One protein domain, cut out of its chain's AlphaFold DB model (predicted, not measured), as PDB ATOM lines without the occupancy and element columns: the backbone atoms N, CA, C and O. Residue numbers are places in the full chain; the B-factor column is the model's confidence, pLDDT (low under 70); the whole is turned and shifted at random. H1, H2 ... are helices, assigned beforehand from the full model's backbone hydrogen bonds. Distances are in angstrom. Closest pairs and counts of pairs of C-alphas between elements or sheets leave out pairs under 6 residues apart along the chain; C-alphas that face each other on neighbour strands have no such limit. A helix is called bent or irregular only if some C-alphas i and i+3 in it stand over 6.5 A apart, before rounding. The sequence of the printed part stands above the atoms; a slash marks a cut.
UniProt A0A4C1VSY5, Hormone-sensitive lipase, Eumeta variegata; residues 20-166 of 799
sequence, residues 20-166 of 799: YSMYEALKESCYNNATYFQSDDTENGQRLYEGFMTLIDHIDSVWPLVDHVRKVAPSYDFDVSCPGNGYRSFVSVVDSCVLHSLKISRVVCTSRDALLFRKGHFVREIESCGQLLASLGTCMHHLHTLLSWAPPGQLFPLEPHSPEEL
ATOM      1  N   TYR A  20     169.694 131.198 161.511       75.81
ATOM      2  CA  TYR A  20     168.443 131.294 160.728       75.81
ATOM      3  C   TYR A  20     168.283 132.661 160.045       75.81
ATOM      4  O   TYR A  20     167.782 132.752 158.926       75.81
ATOM      5  N   SER A  21     168.835 133.707 160.665       85.12
ATOM      6  CA  SER A  21     168.749 135.091 160.193       85.12
ATOM      7  C   SER A  21     169.238 135.292 158.752       85.12
ATOM      8  O   SER A  21     168.689 136.116 158.025       85.12
ATOM      9  N   MET A  22     170.247 134.537 158.294       90.50
ATOM     10  CA  MET A  22     170.732 134.654 156.911       90.50
ATOM     11  C   MET A  22     169.800 133.985 155.896       90.50
ATOM     12  O   MET A  22     169.678 134.481 154.776       90.50
ATOM     13  N   TYR A  23     169.135 132.893 156.287       93.19
ATOM     14  CA  TYR A  23     168.118 132.237 155.465       93.19
ATOM     15  C   TYR A  23     166.895 133.151 155.344       93.19
ATOM     16  O   TYR A  23     166.442 133.409 154.232       93.19
ATOM     17  N   GLU A  24     166.433 133.737 156.454       93.56
ATOM     18  CA  GLU A  24     165.365 134.744 156.451       93.56
ATOM     19  C   GLU A  24     165.729 135.964 155.600       93.56
ATOM     20  O   GLU A  24     164.954 136.359 154.733       93.56
ATOM     21  N   ALA A  25     166.938 136.513 155.756       94.69
ATOM     22  CA  ALA A  25     167.389 137.655 154.965       94.69
ATOM     23  C   ALA A  25     167.407 137.358 153.455       94.69
ATOM     24  O   ALA A  25     167.116 138.245 152.647       94.69
ATOM     25  N   LEU A  26     167.752 136.127 153.053       95.44
ATOM     26  CA  LEU A  26     167.639 135.698 151.659       95.44
ATOM     27  C   LEU A  26     166.179 135.625 151.223       95.44
ATOM     28  O   LEU A  26     165.856 136.194 150.181       95.44
ATOM     29  N   LYS A  27     165.301 135.001 152.017       95.88
ATOM     30  CA  LYS A  27     163.865 134.942 151.715       95.88
ATOM     31  C   LYS A  27     163.276 136.337 151.538       95.88
ATOM     32  O   LYS A  27     162.655 136.598 150.515       95.88
ATOM     33  N   GLU A  28     163.512 137.252 152.475       96.25
ATOM     34  CA  GLU A  28     163.028 138.636 152.405       96.25
ATOM     35  C   GLU A  28     163.534 139.363 151.152       96.25
ATOM     36  O   GLU A  28     162.761 140.014 150.446       96.25
ATOM     37  N   SER A  29     164.827 139.221 150.838       97.00
ATOM     38  CA  SER A  29     165.427 139.807 149.634       97.00
ATOM     39  C   SER A  29     164.813 139.227 148.352       97.00
ATOM     40  O   SER A  29     164.535 139.967 147.407       97.00
ATOM     41  N   CYS A  30     164.574 137.913 148.310       97.44
ATOM     42  CA  CYS A  30     163.910 137.244 147.192       97.44
ATOM     43  C   CYS A  30     162.454 137.697 147.049       97.44
ATOM     44  O   CYS A  30     162.063 138.066 145.945       97.44
ATOM     45  N   TYR A  31     161.685 137.775 148.140       97.44
ATOM     46  CA  TYR A  31     160.311 138.282 148.116       97.44
ATOM     47  C   TYR A  31     160.262 139.716 147.590       97.44
ATOM     48  O   TYR A  31     159.461 140.021 146.712       97.44
ATOM     49  N   ASN A  32     161.163 140.589 148.056       97.31
ATOM     50  CA  ASN A  32     161.218 141.969 147.585       97.31
ATOM     51  C   ASN A  32     161.479 142.075 146.075       97.31
ATOM     52  O   ASN A  32     160.887 142.921 145.404       97.31
ATOM     53  N   ASN A  33     162.381 141.249 145.539       97.12
ATOM     54  CA  ASN A  33     162.641 141.221 144.104       97.12
ATOM     55  C   ASN A  33     161.496 140.584 143.319       97.12
ATOM     56  O   ASN A  33     161.117 141.122 142.283       97.12
ATOM     57  N   ALA A  34     160.913 139.494 143.813       96.50
ATOM     58  CA  ALA A  34     159.776 138.856 143.168       96.50
ATOM     59  C   ALA A  34     158.596 139.835 143.062       96.50
ATOM     60  O   ALA A  34     158.099 140.065 141.967       96.50
ATOM     61  N   THR A  35     158.219 140.526 144.142       96.75
ATOM     62  CA  THR A  35     157.160 141.551 144.092       96.75
ATOM     63  C   THR A  35     157.456 142.654 143.071       96.75
ATOM     64  O   THR A  35     156.541 143.122 142.403       96.75
ATOM     65  N   TYR A  36     158.721 143.055 142.908       95.81
ATOM     66  CA  TYR A  36     159.106 144.051 141.904       95.81
ATOM     67  C   TYR A  36     158.925 143.543 140.463       95.81
ATOM     68  O   TYR A  36     158.431 144.282 139.615       95.81
ATOM     69  N   PHE A  37     159.307 142.296 140.177       95.88
ATOM     70  CA  PHE A  37     159.199 141.712 138.834       95.88
ATOM     71  C   PHE A  37     157.825 141.089 138.533       95.88
ATOM     72  O   PHE A  37     157.576 140.701 137.399       95.88
ATOM     73  N   GLN A  38     156.912 141.025 139.505       94.62
ATOM     74  CA  GLN A  38     155.597 140.390 139.357       94.62
ATOM     75  C   GLN A  38     154.745 140.993 138.227       94.62
ATOM     76  O   GLN A  38     153.991 140.275 137.580       94.62
ATOM     77  N   SER A  39     154.846 142.304 138.001       93.38
ATOM     78  CA  SER A  39     154.111 143.012 136.944       93.38
ATOM     79  C   SER A  39     154.925 143.211 135.660       93.38
ATOM     80  O   SER A  39     154.544 144.017 134.815       93.38
ATOM     81  N   ASP A  40     156.095 142.583 135.546       92.19
ATOM     82  CA  ASP A  40     156.978 142.712 134.388       92.19
ATOM     83  C   ASP A  40     156.671 141.614 133.361       92.19
ATOM     84  O   ASP A  40     157.179 140.500 133.461       92.19
ATOM     85  N   ASP A  41     155.873 141.951 132.346       92.12
ATOM     86  CA  ASP A  41     155.431 141.019 131.295       92.12
ATOM     87  C   ASP A  41     156.539 140.611 130.303       92.12
ATOM     88  O   ASP A  41     156.292 139.879 129.343       92.12
ATOM     89  N   THR A  42     157.774 141.093 130.478       94.25
ATOM     90  CA  THR A  42     158.897 140.625 129.657       94.25
ATOM     91  C   THR A  42     159.308 139.210 130.066       94.25
ATOM     92  O   THR A  42     159.323 138.893 131.250       94.25
ATOM     93  N   GLU A  43     159.746 138.379 129.112       94.44
ATOM     94  CA  GLU A  43     160.208 137.002 129.390       94.44
ATOM     95  C   GLU A  43     161.244 136.960 130.529       94.44
ATOM     96  O   GLU A  43     161.141 136.179 131.469       94.44
ATOM     97  N   ASN A  44     162.234 137.859 130.490       94.12
ATOM     98  CA  ASN A  44     163.249 137.941 131.541       94.12
ATOM     99  C   ASN A  44     162.682 138.430 132.889       94.12
ATOM    100  O   ASN A  44     163.239 138.086 133.926       94.12
ATOM    101  N   GLY A  45     161.631 139.255 132.887       93.88
ATOM    102  CA  GLY A  45     160.940 139.706 134.098       93.88
ATOM    103  C   GLY A  45     160.192 138.562 134.778       93.88
ATOM    104  O   GLY A  45     160.424 138.294 135.956       93.88
ATOM    105  N   GLN A  46     159.404 137.816 134.003       95.81
ATOM    106  CA  GLN A  46     158.688 136.625 134.469       95.81
ATOM    107  C   GLN A  46     159.650 135.554 134.999       95.81
ATOM    108  O   GLN A  46     159.482 135.071 136.115       95.81
ATOM    109  N   ARG A  47     160.741 135.270 134.275       97.19
ATOM    110  CA  ARG A  47     161.769 134.319 134.732       97.19
ATOM    111  C   ARG A  47     162.490 134.766 136.004       97.19
ATOM    112  O   ARG A  47     162.854 133.932 136.826       97.19
ATOM    113  N   LEU A  48     162.699 136.073 136.201       96.69
ATOM    114  CA  LEU A  48     163.231 136.585 137.470       96.69
ATOM    115  C   LEU A  48     162.237 136.367 138.610       96.69
ATOM    116  O   LEU A  48     162.646 135.902 139.672       96.69
ATOM    117  N   TYR A  49     160.955 136.671 138.395       96.88
ATOM    118  CA  TYR A  49     159.897 136.408 139.372       96.88
ATOM    119  C   TYR A  49     159.867 134.928 139.785       96.88
ATOM    120  O   TYR A  49     159.991 134.618 140.971       96.88
ATOM    121  N   GLU A  50     159.792 134.021 138.809       96.62
ATOM    122  CA  GLU A  50     159.781 132.572 139.029       96.62
ATOM    123  C   GLU A  50     161.063 132.080 139.705       96.62
ATOM    124  O   GLU A  50     161.001 131.289 140.647       96.62
ATOM    125  N   GLY A  51     162.226 132.590 139.290       97.00
ATOM    126  CA  GLY A  51     163.518 132.235 139.869       97.00
ATOM    127  C   GLY A  51     163.640 132.631 141.344       97.00
ATOM    128  O   GLY A  51     164.150 131.854 142.153       97.00
ATOM    129  N   PHE A  52     163.141 133.812 141.725       98.19
ATOM    130  CA  PHE A  52     163.122 134.238 143.128       98.19
ATOM    131  C   PHE A  52     162.117 133.450 143.972       98.19
ATOM    132  O   PHE A  52     162.439 133.127 145.116       98.19
ATOM    133  N   MET A  53     160.944 133.116 143.427       97.75
ATOM    134  CA  MET A  53     159.962 132.269 144.116       97.75
ATOM    135  C   MET A  53     160.492 130.845 144.317       97.75
ATOM    136  O   MET A  53     160.492 130.345 145.437       97.75
ATOM    137  N   THR A  54     161.094 130.257 143.284       96.88
ATOM    138  CA  THR A  54     161.765 128.948 143.368       96.88
ATOM    139  C   THR A  54     162.847 128.924 144.451       96.88
ATOM    140  O   THR A  54     162.971 127.958 145.202       96.88
ATOM    141  N   LEU A  55     163.640 129.996 144.573       96.12
ATOM    142  CA  LEU A  55     164.643 130.101 145.636       96.12
ATOM    143  C   LEU A  55     164.018 130.092 147.036       96.12
ATOM    144  O   LEU A  55     164.594 129.491 147.939       96.12
ATOM    145  N   ILE A  56     162.875 130.755 147.223       97.00
ATOM    146  CA  ILE A  56     162.149 130.762 148.498       97.00
ATOM    147  C   ILE A  56     161.687 129.343 148.850       97.00
ATOM    148  O   ILE A  56     161.953 128.888 149.963       97.00
ATOM    149  N   ASP A  57     161.092 128.631 147.893       96.56
ATOM    150  CA  ASP A  57     160.611 127.259 148.092       96.56
ATOM    151  C   ASP A  57     161.759 126.303 148.452       96.56
ATOM    152  O   ASP A  57     161.661 125.507 149.391       96.56
ATOM    153  N   HIS A  58     162.898 126.417 147.760       95.19
ATOM    154  CA  HIS A  58     164.086 125.624 148.079       95.19
ATOM    155  C   HIS A  58     164.637 125.928 149.476       95.19
ATOM    156  O   HIS A  58     165.060 125.007 150.171       95.19
ATOM    157  N   ILE A  59     164.626 127.189 149.918       94.50
ATOM    158  CA  ILE A  59     165.060 127.551 151.276       94.50
ATOM    159  C   ILE A  59     164.183 126.866 152.325       94.50
ATOM    160  O   ILE A  59     164.717 126.294 153.277       94.50
ATOM    161  N   ASP A  60     162.863 126.896 152.140       94.19
ATOM    162  CA  ASP A  60     161.916 126.298 153.083       94.19
ATOM    163  C   ASP A  60     162.028 124.773 153.140       94.19
ATOM    164  O   ASP A  60     161.908 124.185 154.216       94.19
ATOM    165  N   SER A  61     162.347 124.140 152.011       93.06
ATOM    166  CA  SER A  61     162.597 122.699 151.940       93.06
ATOM    167  C   SER A  61     163.939 122.290 152.572       93.06
ATOM    168  O   SER A  61     164.020 121.310 153.314       93.06
ATOM    169  N   VAL A  62     165.011 123.052 152.326       93.50
ATOM    170  CA  VAL A  62     166.376 122.681 152.738       93.50
ATOM    171  C   VAL A  62     166.668 123.020 154.201       93.50
ATOM    172  O   VAL A  62     167.395 122.278 154.869       93.50
ATOM    173  N   TRP A  63     166.114 124.115 154.730       94.12
ATOM    174  CA  TRP A  63     166.428 124.594 156.080       94.12
ATOM    175  C   TRP A  63     166.230 123.540 157.191       94.12
ATOM    176  O   TRP A  63     167.170 123.347 157.971       94.12
ATOM    177  N   PRO A  64     165.097 122.809 157.276       94.00
ATOM    178  CA  PRO A  64     164.899 121.796 158.316       94.00
ATOM    179  C   PRO A  64     165.959 120.687 158.280       94.00
ATOM    180  O   PRO A  64     166.409 120.211 159.325       94.00
ATOM    181  N   LEU A  65     166.398 120.301 157.078       93.88
ATOM    182  CA  LEU A  65     167.432 119.283 156.897       93.88
ATOM    183  C   LEU A  65     168.787 119.782 157.401       93.88
ATOM    184  O   LEU A  65     169.492 119.039 158.087       93.88
ATOM    185  N   VAL A  66     169.136 121.032 157.078       94.81
ATOM    186  CA  VAL A  66     170.379 121.679 157.520       94.81
ATOM    187  C   VAL A  66     170.399 121.852 159.031       94.81
ATOM    188  O   VAL A  66     171.410 121.544 159.656       94.81
ATOM    189  N   ASP A  67     169.298 122.304 159.632       93.81
ATOM    190  CA  ASP A  67     169.193 122.484 161.080       93.81
ATOM    191  C   ASP A  67     169.375 121.158 161.836       93.81
ATOM    192  O   ASP A  67     170.137 121.093 162.805       93.81
ATOM    193  N   HIS A  68     168.766 120.069 161.349       93.81
ATOM    194  CA  HIS A  68     168.967 118.742 161.931       93.81
ATOM    195  C   HIS A  68     170.433 118.294 161.853       93.81
ATOM    196  O   HIS A  68     171.036 117.968 162.879       93.81
ATOM    197  N   VAL A  69     171.040 118.334 160.660       94.25
ATOM    198  CA  VAL A  69     172.442 117.925 160.475       94.25
ATOM    199  C   VAL A  69     173.379 118.799 161.310       94.25
ATOM    200  O   VAL A  69     174.284 118.273 161.952       94.25
ATOM    201  N   ARG A  70     173.142 120.114 161.385       93.75
ATOM    202  CA  ARG A  70     173.938 121.048 162.199       93.75
ATOM    203  C   ARG A  70     173.923 120.682 163.685       93.75
ATOM    204  O   ARG A  70     174.963 120.781 164.331       93.75
ATOM    205  N   LYS A  71     172.779 120.248 164.224       93.06
ATOM    206  CA  LYS A  71     172.643 119.810 165.627       93.06
ATOM    207  C   LYS A  71     173.367 118.492 165.904       93.06
ATOM    208  O   LYS A  71     173.892 118.302 166.997       93.06
ATOM    209  N   VAL A  72     173.408 117.599 164.919       92.50
ATOM    210  CA  VAL A  72     173.964 116.245 165.051       92.50
ATOM    211  C   VAL A  72     175.472 116.196 164.756       92.50
ATOM    212  O   VAL A  72     176.206 115.442 165.400       92.50
ATOM    213  N   ALA A  73     175.964 117.048 163.853       93.75
ATOM    214  CA  ALA A  73     177.352 117.078 163.395       93.75
ATOM    215  C   ALA A  73     178.427 117.155 164.506       93.75
ATOM    216  O   ALA A  73     179.448 116.484 164.347       93.75
ATOM    217  N   PRO A  74     178.243 117.876 165.638       94.44
ATOM    218  CA  PRO A  74     179.238 117.913 166.712       94.44
ATOM    219  C   PRO A  74     179.580 116.542 167.310       94.44
ATOM    220  O   PRO A  74     180.697 116.328 167.771       94.44
ATOM    221  N   SER A  75     178.650 115.581 167.269       93.00
ATOM    222  CA  SER A  75     178.893 114.221 167.776       93.00
ATOM    223  C   SER A  75     179.891 113.414 166.927       93.00
ATOM    224  O   SER A  75     180.408 112.389 167.376       93.00
ATOM    225  N   TYR A  76     180.207 113.889 165.719       94.06
ATOM    226  CA  TYR A  76     181.131 113.249 164.784       94.06
ATOM    227  C   TYR A  76     182.513 113.912 164.746       94.06
ATOM    228  O   TYR A  76     183.413 113.362 164.107       94.06
ATOM    229  N   ASP A  77     182.726 115.009 165.474       93.94
ATOM    230  CA  ASP A  77     184.029 115.681 165.566       93.94
ATOM    231  C   ASP A  77     185.088 114.806 166.243       93.94
ATOM    232  O   ASP A  77     184.768 113.897 167.016       93.94
ATOM    233  N   PHE A  78     186.364 115.071 165.950       91.38
ATOM    234  CA  PHE A  78     187.489 114.412 166.617       91.38
ATOM    235  C   PHE A  78     187.505 114.705 168.126       91.38
ATOM    236  O   PHE A  78     187.638 113.780 168.932       91.38
ATOM    237  N   ASP A  79     187.338 115.974 168.500       87.38
ATOM    238  CA  ASP A  79     187.023 116.440 169.849       87.38
ATOM    239  C   ASP A  79     186.430 117.858 169.815       87.38
ATOM    240  O   ASP A  79     186.329 118.480 168.762       87.38
ATOM    241  N   VAL A  80     186.013 118.364 170.981       85.81
ATOM    242  CA  VAL A  80     185.368 119.683 171.123       85.81
ATOM    243  C   VAL A  80     186.294 120.830 170.693       85.81
ATOM    244  O   VAL A  80     185.814 121.849 170.203       85.81
ATOM    245  N   SER A  81     187.609 120.669 170.862       86.31
ATOM    246  CA  SER A  81     188.619 121.667 170.486       86.31
ATOM    247  C   SER A  81     188.968 121.662 168.999       86.31
ATOM    248  O   SER A  81     189.469 122.665 168.497       86.31
ATOM    249  N   CYS A  82     188.706 120.563 168.292       87.31
ATOM    250  CA  CYS A  82     188.980 120.420 166.870       87.31
ATOM    251  C   CYS A  82     187.714 119.978 166.113       87.31
ATOM    252  O   CYS A  82     187.575 118.800 165.752       87.31
ATOM    253  N   PRO A  83     186.763 120.906 165.887       89.38
ATOM    254  CA  PRO A  83     185.583 120.618 165.089       89.38
ATOM    255  C   PRO A  83     185.974 120.373 163.628       89.38
ATOM    256  O   PRO A  83     186.776 121.106 163.053       89.38
ATOM    257  N   GLY A  84     185.376 119.360 163.005       89.19
ATOM    258  CA  GLY A  84     185.641 119.038 161.609       89.19
ATOM    259  C   GLY A  84     185.220 117.620 161.256       89.19
ATOM    260  O   GLY A  84     185.771 116.649 161.769       89.19
ATOM    261  N   ASN A  85     184.227 117.516 160.379       95.25
ATOM    262  CA  ASN A  85     183.737 116.279 159.777       95.25
ATOM    263  C   ASN A  85     182.852 116.622 158.568       95.25
ATOM    264  O   ASN A  85     182.368 117.754 158.464       95.25
ATOM    265  N   GLY A  86     182.587 115.651 157.692       95.00
ATOM    266  CA  GLY A  86     181.855 115.895 156.451       95.00
ATOM    267  C   GLY A  86     180.429 116.444 156.617       95.00
ATOM    268  O   GLY A  86     179.965 117.179 155.745       95.00
ATOM    269  N   TYR A  87     179.734 116.186 157.736       96.25
ATOM    270  CA  TYR A  87     178.428 116.810 157.993       96.25
ATOM    271  C   TYR A  87     178.564 118.324 158.194       96.25
ATOM    272  O   TYR A  87     177.796 119.097 157.617       96.25
ATOM    273  N   ARG A  88     179.570 118.768 158.964       94.69
ATOM    274  CA  ARG A  88     179.871 120.204 159.116       94.69
ATOM    275  C   ARG A  88     180.269 120.833 157.787       94.69
ATOM    276  O   ARG A  88     179.878 121.968 157.516       94.69
ATOM    277  N   SER A  89     181.025 120.106 156.968       95.44
ATOM    278  CA  SER A  89     181.426 120.540 155.627       95.44
ATOM    279  C   SER A  89     180.216 120.859 154.769       95.44
ATOM    280  O   SER A  89     180.106 121.966 154.253       95.44
ATOM    281  N   PHE A  90     179.255 119.941 154.691       93.81
ATOM    282  CA  PHE A  90     178.039 120.149 153.909       93.81
ATOM    283  C   PHE A  90     177.159 121.276 154.445       93.81
ATOM    284  O   PHE A  90     176.702 122.097 153.655       93.81
ATOM    285  N   VAL A  91     176.982 121.388 155.766       94.88
ATOM    286  CA  VAL A  91     176.274 122.537 156.362       94.88
ATOM    287  C   VAL A  91     176.940 123.851 155.941       94.88
ATOM    288  O   VAL A  91     176.265 124.759 155.464       94.88
ATOM    289  N   SER A  92     178.272 123.924 156.016       93.94
ATOM    290  CA  SER A  92     179.039 125.095 155.578       93.94
ATOM    291  C   SER A  92     178.905 125.377 154.079       93.94
ATOM    292  O   SER A  92     178.930 126.541 153.674       93.94
ATOM    293  N   VAL A  93     178.780 124.344 153.243       94.81
ATOM    294  CA  VAL A  93     178.544 124.487 151.800       94.81
ATOM    295  C   VAL A  93     177.156 125.075 151.547       94.81
ATOM    296  O   VAL A  93     177.047 126.040 150.793       94.81
ATOM    297  N   VAL A  94     176.105 124.568 152.196       95.69
ATOM    298  CA  VAL A  94     174.747 125.118 152.039       95.69
ATOM    299  C   VAL A  94     174.680 126.561 152.535       95.69
ATOM    300  O   VAL A  94     174.178 127.432 151.825       95.69
ATOM    301  N   ASP A  95     175.283 126.850 153.687       94.56
ATOM    302  CA  ASP A  95     175.368 128.209 154.225       94.56
ATOM    303  C   ASP A  95     176.106 129.155 153.255       94.56
ATOM    304  O   ASP A  95     175.663 130.277 153.001       94.56
ATOM    305  N   SER A  96     177.182 128.680 152.617       93.94
ATOM    306  CA  SER A  96     177.898 129.436 151.578       93.94
ATOM    307  C   SER A  96     177.044 129.677 150.330       93.94
ATOM    308  O   SER A  96     177.141 130.748 149.725       93.94
ATOM    309  N   CYS A  97     176.192 128.721 149.944       95.56
ATOM    310  CA  CYS A  97     175.239 128.885 148.844       95.56
ATOM    311  C   CYS A  97     174.224 129.983 149.174       95.56
ATOM    312  O   CYS A  97     174.044 130.904 148.383       95.56
ATOM    313  N   VAL A  98     173.626 129.942 150.366       95.56
ATOM    314  CA  VAL A  98     172.648 130.941 150.827       95.56
ATOM    315  C   VAL A  98     173.258 132.340 150.851       95.56
ATOM    316  O   VAL A  98     172.676 133.283 150.316       95.56
ATOM    317  N   LEU A  99     174.473 132.486 151.388       94.00
ATOM    318  CA  LEU A  99     175.187 133.764 151.387       94.00
ATOM    319  C   LEU A  99     175.523 134.247 149.968       94.00
ATOM    320  O   LEU A  99     175.426 135.444 149.677       94.00
ATOM    321  N   HIS A 100     175.896 133.332 149.071       94.19
ATOM    322  CA  HIS A 100     176.154 133.650 147.669       94.19
ATOM    323  C   HIS A 100     174.887 134.148 146.958       94.19
ATOM    324  O   HIS A 100     174.911 135.219 146.344       94.19
ATOM    325  N   SER A 101     173.768 133.439 147.114       96.06
ATOM    326  CA  SER A 101     172.466 133.825 146.565       96.06
ATOM    327  C   SER A 101     171.967 135.144 147.155       96.06
ATOM    328  O   SER A 101     171.463 135.991 146.419       96.06
ATOM    329  N   LEU A 102     172.183 135.387 148.453       95.94
ATOM    330  CA  LEU A 102     171.817 136.642 149.117       95.94
ATOM    331  C   LEU A 102     172.600 137.820 148.552       95.94
ATOM    332  O   LEU A 102     172.032 138.884 148.303       95.94
ATOM    333  N   LYS A 103     173.898 137.633 148.297       94.94
ATOM    334  CA  LYS A 103     174.726 138.655 147.655       94.94
ATOM    335  C   LYS A 103     174.178 139.021 146.275       94.94
ATOM    336  O   LYS A 103     174.063 140.207 145.978       94.94
ATOM    337  N   ILE A 104     173.819 138.033 145.454       95.06
ATOM    338  CA  ILE A 104     173.258 138.268 144.114       95.06
ATOM    339  C   ILE A 104     171.883 138.941 144.215       95.06
ATOM    340  O   ILE A 104     171.661 139.961 143.567       95.06
ATOM    341  N   SER A 105     170.996 138.440 145.080       96.69
ATOM    342  CA  SER A 105     169.656 139.001 145.304       96.69
ATOM    343  C   SER A 105     169.719 140.472 145.739       96.69
ATOM    344  O   SER A 105     169.021 141.316 145.177       96.69
ATOM    345  N   ARG A 106     170.642 140.832 146.641       96.00
ATOM    346  CA  ARG A 106     170.872 142.229 147.050       96.00
ATOM    347  C   ARG A 106     171.410 143.103 145.919       96.00
ATOM    348  O   ARG A 106     170.987 144.251 145.779       96.00
ATOM    349  N   VAL A 107     172.318 142.582 145.091       95.44
ATOM    350  CA  VAL A 107     172.787 143.312 143.902       95.44
ATOM    351  C   VAL A 107     171.610 143.601 142.973       95.44
ATOM    352  O   VAL A 107     171.474 144.740 142.530       95.44
ATOM    353  N   VAL A 108     170.712 142.639 142.747       95.50
ATOM    354  CA  VAL A 108     169.483 142.864 141.970       95.50
ATOM    355  C   VAL A 108     168.609 143.939 142.623       95.50
ATOM    356  O   VAL A 108     168.273 144.907 141.945       95.50
ATOM    357  N   CYS A 109     168.341 143.862 143.934       93.75
ATOM    358  CA  CYS A 109     167.557 144.875 144.659       93.75
ATOM    359  C   CYS A 109     168.089 146.297 144.431       93.75
ATOM    360  O   CYS A 109     167.315 147.219 144.201       93.75
ATOM    361  N   THR A 110     169.410 146.476 144.505       93.75
ATOM    362  CA  THR A 110     170.047 147.803 144.400       93.75
ATOM    363  C   THR A 110     170.244 148.299 142.969       93.75
ATOM    364  O   THR A 110     170.436 149.496 142.770       93.75
ATOM    365  N   SER A 111     170.230 147.407 141.973       92.75
ATOM    366  CA  SER A 111     170.576 147.744 140.585       92.75
ATOM    367  C   SER A 111     169.420 147.629 139.595       92.75
ATOM    368  O   SER A 111     169.568 148.104 138.471       92.75
ATOM    369  N   ARG A 112     168.277 147.052 139.986       91.69
ATOM    370  CA  ARG A 112     167.121 146.808 139.102       91.69
ATOM    371  C   ARG A 112     166.520 148.058 138.450       91.69
ATOM    372  O   ARG A 112     165.956 147.940 137.368       91.69
ATOM    373  N   ASP A 113     166.695 149.232 139.060       90.69
ATOM    374  CA  ASP A 113     166.235 150.525 138.526       90.69
ATOM    375  C   ASP A 113     167.284 151.225 137.634       90.69
ATOM    376  O   ASP A 113     167.033 152.289 137.065       90.69
ATOM    377  N   ALA A 114     168.497 150.671 137.514       90.75
ATOM    378  CA  ALA A 114     169.572 151.289 136.745       90.75
ATOM    379  C   ALA A 114     169.369 151.114 135.230       90.75
ATOM    380  O   ALA A 114     169.051 150.029 134.749       90.75
ATOM    381  N   LEU A 115     169.686 152.152 134.446       81.50
ATOM    382  CA  LEU A 115     169.562 152.139 132.975       81.50
ATOM    383  C   LEU A 115     170.357 151.014 132.285       81.50
ATOM    384  O   LEU A 115     169.993 150.573 131.201       81.50
ATOM    385  N   LEU A 116     171.453 150.560 132.900       85.50
ATOM    386  CA  LEU A 116     172.308 149.487 132.380       85.50
ATOM    387  C   LEU A 116     172.017 148.122 133.030       85.50
ATOM    388  O   LEU A 116     172.849 147.215 132.931       85.50
ATOM    389  N   PHE A 117     170.872 147.956 133.701       91.12
ATOM    390  CA  PHE A 117     170.485 146.688 134.316       91.12
ATOM    391  C   PHE A 117     170.264 145.605 133.253       91.12
ATOM    392  O   PHE A 117     169.355 145.661 132.426       91.12
ATOM    393  N   ARG A 118     171.118 144.579 133.271       91.31
ATOM    394  CA  ARG A 118     171.075 143.479 132.303       91.31
ATOM    395  C   ARG A 118     170.184 142.356 132.828       91.31
ATOM    396  O   ARG A 118     170.705 141.393 133.386       91.31
ATOM    397  N   LYS A 119     168.863 142.451 132.619       91.69
ATOM    398  CA  LYS A 119     167.887 141.437 133.081       91.69
ATOM    399  C   LYS A 119     168.327 140.004 132.749       91.69
ATOM    400  O   LYS A 119     168.473 139.191 133.651       91.69
ATOM    401  N   GLY A 120     168.670 139.730 131.487       91.81
ATOM    402  CA  GLY A 120     169.087 138.389 131.050       91.81
ATOM    403  C   GLY A 120     170.381 137.863 131.692       91.81
ATOM    404  O   GLY A 120     170.576 136.655 131.763       91.81
ATOM    405  N   HIS A 121     171.267 138.735 132.193       92.44
ATOM    406  CA  HIS A 121     172.415 138.289 132.990       92.44
ATOM    407  C   HIS A 121     171.950 137.787 134.360       92.44
ATOM    408  O   HIS A 121     172.304 136.677 134.744       92.44
ATOM    409  N   PHE A 122     171.125 138.572 135.058       95.31
ATOM    410  CA  PHE A 122     170.640 138.226 136.394       95.31
ATOM    411  C   PHE A 122     169.659 137.054 136.402       95.31
ATOM    412  O   PHE A 122     169.701 136.280 137.350       95.31
ATOM    413  N   VAL A 123     168.860 136.865 135.345       96.00
ATOM    414  CA  VAL A 123     168.051 135.645 135.151       96.00
ATOM    415  C   VAL A 123     168.933 134.406 135.314       96.00
ATOM    416  O   VAL A 123     168.677 133.571 136.174       96.00
ATOM    417  N   ARG A 124     170.043 134.336 134.566       94.75
ATOM    418  CA  ARG A 124     170.948 133.176 134.598       94.75
ATOM    419  C   ARG A 124     171.641 132.994 135.948       94.75
ATOM    420  O   ARG A 124     171.875 131.861 136.358       94.75
ATOM    421  N   GLU A 125     171.995 134.085 136.631       95.31
ATOM    422  CA  GLU A 125     172.610 134.023 137.967       95.31
ATOM    423  C   GLU A 125     171.622 133.491 139.023       95.31
ATOM    424  O   GLU A 125     171.987 132.634 139.829       95.31
ATOM    425  N   ILE A 126     170.366 133.952 138.999       96.75
ATOM    426  CA  ILE A 126     169.314 133.515 139.929       96.75
ATOM    427  C   ILE A 126     168.896 132.068 139.659       96.75
ATOM    428  O   ILE A 126     168.844 131.273 140.596       96.75
ATOM    429  N   GLU A 127     168.689 131.689 138.397       95.75
ATOM    430  CA  GLU A 127     168.397 130.300 138.018       95.75
ATOM    431  C   GLU A 127     169.534 129.354 138.432       95.75
ATOM    432  O   GLU A 127     169.280 128.280 138.976       95.75
ATOM    433  N   SER A 128     170.796 129.771 138.262       95.19
ATOM    434  CA  SER A 128     171.953 128.980 138.707       95.19
ATOM    435  C   SER A 128     171.995 128.815 140.227       95.19
ATOM    436  O   SER A 128     172.321 127.732 140.709       95.19
ATOM    437  N   CYS A 129     171.631 129.853 140.990       96.81
ATOM    438  CA  CYS A 129     171.476 129.749 142.443       96.81
ATOM    439  C   CYS A 129     170.361 128.768 142.826       96.81
ATOM    440  O   CYS A 129     170.546 127.964 143.737       96.81
ATOM    441  N   GLY A 130     169.226 128.816 142.123       95.81
ATOM    442  CA  GLY A 130     168.102 127.906 142.337       95.81
ATOM    443  C   GLY A 130     168.497 126.449 142.108       95.81
ATOM    444  O   GLY A 130     168.276 125.614 142.982       95.81
ATOM    445  N   GLN A 131     169.157 126.164 140.981       94.25
ATOM    446  CA  GLN A 131     169.672 124.830 140.653       94.25
ATOM    447  C   GLN A 131     170.718 124.346 141.663       94.25
ATOM    448  O   GLN A 131     170.696 123.185 142.060       94.25
ATOM    449  N   LEU A 132     171.618 125.233 142.101       95.06
ATOM    450  CA  LEU A 132     172.624 124.902 143.105       95.06
ATOM    451  C   LEU A 132     171.979 124.510 144.439       95.06
ATOM    452  O   LEU A 132     172.341 123.480 145.008       95.06
ATOM    453  N   LEU A 133     171.020 125.302 144.927       95.56
ATOM    454  CA  LEU A 133     170.344 125.024 146.194       95.56
ATOM    455  C   LEU A 133     169.484 123.754 146.116       95.56
ATOM    456  O   LEU A 133     169.469 122.992 147.080       95.56
ATOM    457  N   ALA A 134     168.853 123.478 144.969       93.62
ATOM    458  CA  ALA A 134     168.140 122.223 144.724       93.62
ATOM    459  C   ALA A 134     169.074 121.007 144.817       93.62
ATOM    460  O   ALA A 134     168.829 120.105 145.614       93.62
ATOM    461  N   SER A 135     170.191 121.016 144.073       92.44
ATOM    462  CA  SER A 135     171.187 119.935 144.109       92.44
ATOM    463  C   SER A 135     171.754 119.722 145.514       92.44
ATOM    464  O   SER A 135     171.948 118.586 145.943       92.44
ATOM    465  N   LEU A 136     172.003 120.804 146.258       94.12
ATOM    466  CA  LEU A 136     172.436 120.715 147.651       94.12
ATOM    467  C   LEU A 136     171.338 120.162 148.568       94.12
ATOM    468  O   LEU A 136     171.653 119.402 149.478       94.12
ATOM    469  N   GLY A 137     170.068 120.480 148.318       93.00
ATOM    470  CA  GLY A 137     168.932 119.881 149.014       93.00
ATOM    471  C   GLY A 137     168.867 118.366 148.835       93.00
ATOM    472  O   GLY A 137     168.699 117.641 149.814       93.00
ATOM    473  N   THR A 138     169.101 117.863 147.624       90.06
ATOM    474  CA  THR A 138     169.235 116.421 147.367       90.06
ATOM    475  C   THR A 138     170.420 115.822 148.132       90.06
ATOM    476  O   THR A 138     170.269 114.802 148.803       90.06
ATOM    477  N   CYS A 139     171.583 116.490 148.140       91.69
ATOM    478  CA  CYS A 139     172.717 116.067 148.970       91.69
ATOM    479  C   CYS A 139     172.340 115.980 150.457       91.69
ATOM    480  O   CYS A 139     172.716 115.020 151.125       91.69
ATOM    481  N   MET A 140     171.564 116.934 150.980       93.00
ATOM    482  CA  MET A 140     171.113 116.911 152.374       93.00
ATOM    483  C   MET A 140     170.234 115.694 152.689       93.00
ATOM    484  O   MET A 140     170.372 115.127 153.773       93.00
ATOM    485  N   HIS A 141     169.393 115.237 151.756       91.62
ATOM    486  CA  HIS A 141     168.644 113.987 151.924       91.62
ATOM    487  C   HIS A 141     169.582 112.777 152.013       91.62
ATOM    488  O   HIS A 141     169.455 111.976 152.938       91.62
ATOM    489  N   HIS A 142     170.591 112.689 151.138       90.00
ATOM    490  CA  HIS A 142     171.606 111.635 151.229       90.00
ATOM    491  C   HIS A 142     172.373 111.671 152.558       90.00
ATOM    492  O   HIS A 142     172.681 110.624 153.121       90.00
ATOM    493  N   LEU A 143     172.649 112.858 153.105       92.38
ATOM    494  CA  LEU A 143     173.267 112.993 154.427       92.38
ATOM    495  C   LEU A 143     172.376 112.425 155.542       92.38
ATOM    496  O   LEU A 143     172.891 111.789 156.458       92.38
ATOM    497  N   HIS A 144     171.056 112.608 155.475       91.75
ATOM    498  CA  HIS A 144     170.127 111.983 156.428       91.75
ATOM    499  C   HIS A 144     170.090 110.459 156.275       91.75
ATOM    500  O   HIS A 144     170.096 109.754 157.286       91.75
ATOM    501  N   THR A 145     170.141 109.935 155.047       90.62
ATOM    502  CA  THR A 145     170.324 108.494 154.818       90.62
ATOM    503  C   THR A 145     171.610 107.997 155.483       90.62
ATOM    504  O   THR A 145     171.576 107.022 156.233       90.62
ATOM    505  N   LEU A 146     172.736 108.693 155.298       91.00
ATOM    506  CA  LEU A 146     174.015 108.326 155.917       91.00
ATOM    507  C   LEU A 146     173.962 108.356 157.454       91.00
ATOM    508  O   LEU A 146     174.552 107.485 158.096       91.00
ATOM    509  N   LEU A 147     173.219 109.296 158.051       91.75
ATOM    510  CA  LEU A 147     172.970 109.318 159.499       91.75
ATOM    511  C   LEU A 147     172.220 108.067 159.974       91.75
ATOM    512  O   LEU A 147     172.457 107.613 161.089       91.75
ATOM    513  N   SER A 148     171.334 107.508 159.146       89.81
ATOM    514  CA  SER A 148     170.595 106.285 159.481       89.81
ATOM    515  C   SER A 148     171.440 105.011 159.360       89.81
ATOM    516  O   SER A 148     171.186 104.039 160.067       89.81
ATOM    517  N   TRP A 149     172.460 105.017 158.495       89.06
ATOM    518  CA  TRP A 149     173.323 103.859 158.235       89.06
ATOM    519  C   TRP A 149     174.504 103.738 159.201       89.06
ATOM    520  O   TRP A 149     175.026 102.644 159.428       89.06
ATOM    521  N   ALA A 150     174.974 104.862 159.742       86.38
ATOM    522  CA  ALA A 150     176.153 104.895 160.591       86.38
ATOM    523  C   ALA A 150     175.780 104.986 162.084       86.38
ATOM    524  O   ALA A 150     174.973 105.833 162.470       86.38
ATOM    525  N   PRO A 151     176.393 104.170 162.966       86.12
ATOM    526  CA  PRO A 151     176.212 104.318 164.406       86.12
ATOM    527  C   PRO A 151     176.622 105.711 164.908       86.12
ATOM    528  O   PRO A 151     177.492 106.354 164.308       86.12
ATOM    529  N   PRO A 152     176.101 106.155 166.068       86.12
ATOM    530  CA  PRO A 152     176.492 107.427 166.665       86.12
ATOM    531  C   PRO A 152     178.016 107.571 166.798       86.12
ATOM    532  O   PRO A 152     178.696 106.713 167.367       86.12
ATOM    533  N   GLY A 153     178.556 108.667 166.259       86.44
ATOM    534  CA  GLY A 153     179.982 108.997 166.305       86.44
ATOM    535  C   GLY A 153     180.874 108.287 165.275       86.44
ATOM    536  O   GLY A 153     182.082 108.550 165.266       86.44
ATOM    537  N   GLN A 154     180.319 107.428 164.410       91.38
ATOM    538  CA  GLN A 154     181.017 106.792 163.285       91.38
ATOM    539  C   GLN A 154     180.647 107.478 161.965       91.38
ATOM    540  O   GLN A 154     179.475 107.644 161.669       91.38
ATOM    541  N   LEU A 155     181.633 107.858 161.149       93.56
ATOM    542  CA  LEU A 155     181.377 108.474 159.833       93.56
ATOM    543  C   LEU A 155     181.224 107.449 158.701       93.56
ATOM    544  O   LEU A 155     180.775 107.801 157.613       93.56
ATOM    545  N   PHE A 156     181.585 106.191 158.961       91.75
ATOM    546  CA  PHE A 156     181.422 105.084 158.027       91.75
ATOM    547  C   PHE A 156     180.333 104.125 158.527       91.75
ATOM    548  O   PHE A 156     180.289 103.844 159.731       91.75
ATOM    549  N   PRO A 157     179.488 103.591 157.632       86.81
ATOM    550  CA  PRO A 157     178.525 102.557 157.988       86.81
ATOM    551  C   PRO A 157     179.220 101.257 158.423       86.81
ATOM    552  O   PRO A 157     180.329 100.946 157.977       86.81
ATOM    553  N   LEU A 158     178.568 100.490 159.307       76.94
ATOM    554  CA  LEU A 158     179.050  99.164 159.726       76.94
ATOM    555  C   LEU A 158     178.706  98.076 158.708       76.94
ATOM    556  O   LEU A 158     179.506  97.165 158.482       76.94
ATOM    557  N   GLU A 159     177.513  98.170 158.125       77.88
ATOM    558  CA  GLU A 159     177.033  97.262 157.092       77.88
ATOM    559  C   GLU A 159     177.520  97.720 155.709       77.88
ATOM    560  O   GLU A 159     177.728  98.918 155.481       77.88
ATOM    561  N   PRO A 160     177.775  96.775 154.786       75.12
ATOM    562  CA  PRO A 160     178.237  97.114 153.451       75.12
ATOM    563  C   PRO A 160     177.095  97.755 152.659       75.12
ATOM    564  O   PRO A 160     176.252  97.052 152.116       75.12
ATOM    565  N   HIS A 161     177.110  99.083 152.573       78.56
ATOM    566  CA  HIS A 161     176.241  99.846 151.681       78.56
ATOM    567  C   HIS A 161     176.984 100.250 150.418       78.56
ATOM    568  O   HIS A 161     178.130 100.718 150.478       78.56
ATOM    569  N   SER A 162     176.324 100.086 149.277       70.38
ATOM    570  CA  SER A 162     176.879 100.501 147.994       70.38
ATOM    571  C   SER A 162     176.566 101.981 147.712       70.38
ATOM    572  O   SER A 162     175.580 102.526 148.214       70.38
ATOM    573  N   PRO A 163     177.385 102.682 146.912       69.81
ATOM    574  CA  PRO A 163     177.057 104.038 146.466       69.81
ATOM    575  C   PRO A 163     175.746 104.095 145.679       69.81
ATOM    576  O   PRO A 163     175.007 105.067 145.782       69.81
ATOM    577  N   GLU A 164     175.436 103.045 144.919       71.00
ATOM    578  CA  GLU A 164     174.202 102.931 144.141       71.00
ATOM    579  C   GLU A 164     172.974 102.903 145.052       71.00
ATOM    580  O   GLU A 164     171.988 103.563 144.746       71.00
ATOM    581  N   GLU A 165     173.049 102.219 146.198       72.44
ATOM    582  CA  GLU A 165     171.982 102.244 147.205       72.44
ATOM    583  C   GLU A 165     171.720 103.659 147.726       72.44
ATOM    584  O   GLU A 165     170.569 104.013 147.972       72.44
ATOM    585  N   LEU A 166     172.767 104.478 147.875       74.31
ATOM    586  CA  LEU A 166     172.629 105.860 148.337       74.31
ATOM    587  C   LEU A 166     171.998 106.739 147.254       74.31
ATOM    588  O   LEU A 166     171.081 107.511 147.540       74.31
TER     589      LEU A 166
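AT A GLANCE: This is residues 20 to 166 of the 799 residues of the protein "Hormone-sensitive lipase" of Eumeta variegata (UniProt A0A4C1VSY5). Four helices, H1 to H4, lie side by side in a long up-and-down bundle, each running against the one before it in the chain; H1 is the shortest of the four. Beyond H4 a chain stretch with no named element, residues 150 to 162, leads back to the short H5, which is near H4. The printed part has 147 residues with five named helices in the order H1 H2 H3 H4 H5 and no named strand; the class is all helix. The whole is loose, with a radius of gyration of the C-alphas of 18.4 A, and elongated, spanning 59 by 35 by 20 A.

HOW THE PARTS SIT: Start with the longest helix, H2, residues 43 to 76, which has a kink of 36 degrees near residue 63 and is irregular, though only just: C-alphas 71 and 74 are 6.9 A apart. H4, residues 119 to 149, touches H2 and runs the same way at a shallow tilt of 27 degrees; look at Leu 55 and Gly 130, whose C-alphas are the closest at 5.3 A. H1, residues 20 to 37, forms a helical hairpin with H2, opposite ways at a shallow tilt of 8 degrees, with the C-alphas of Ala 34 and Tyr 49 closest at 4.5 A. H3, residues 86 to 111, forms a hairpin with H2, touching it with residues 87 to 94 alone; the closest C-alphas, of Ala 73 and Tyr 87, are 5.5 A apart. H3 and H4 form a third hairpin, at 18 degrees, with Ser 101 and Cys 129 closest at 5.9 A between C-alphas. H3 touches H1 with residues 98 to 109 alone, the same way at a shallow tilt of 34 degrees, only just short of steep; the C-alphas of Leu 26 and Leu 102 are closest, at 5.0 A. H1 and H4 are apart. H5, residues 163 to 166, is close to H4 but not clearly touching, with the C-alphas of His 142 and Leu 166 closest at 6.5 A. In H1 and H3 every O i to N i+4 pair is within hydrogen-bond range; in H2 it is 25 of 30, in H4 26 of 27, and H5 is too short for such a pair.

IN THESE COORDINATES: Find C-alpha 43 at (160.208, 137.002, 129.390); from there H2 runs 47.5 A to C-alpha 76. H4 runs 45.5 A to C-alpha 149 at (173.323, 103.859, 158.235). H3 is 37.3 A long, H1 25.9 A and H5 5.1 A, ending at C-alpha 166 at (172.629, 105.860, 148.337).

THE WHOLE: The two C-alphas farthest apart, of Leu 115 and Glu 159, are 60.4 A apart. The printed part has no cut. The link from H4 to H5 is long, and that from H1 to H2 is tight. Mean pLDDT of the printed part is 92.2; Pro 163 is under 70.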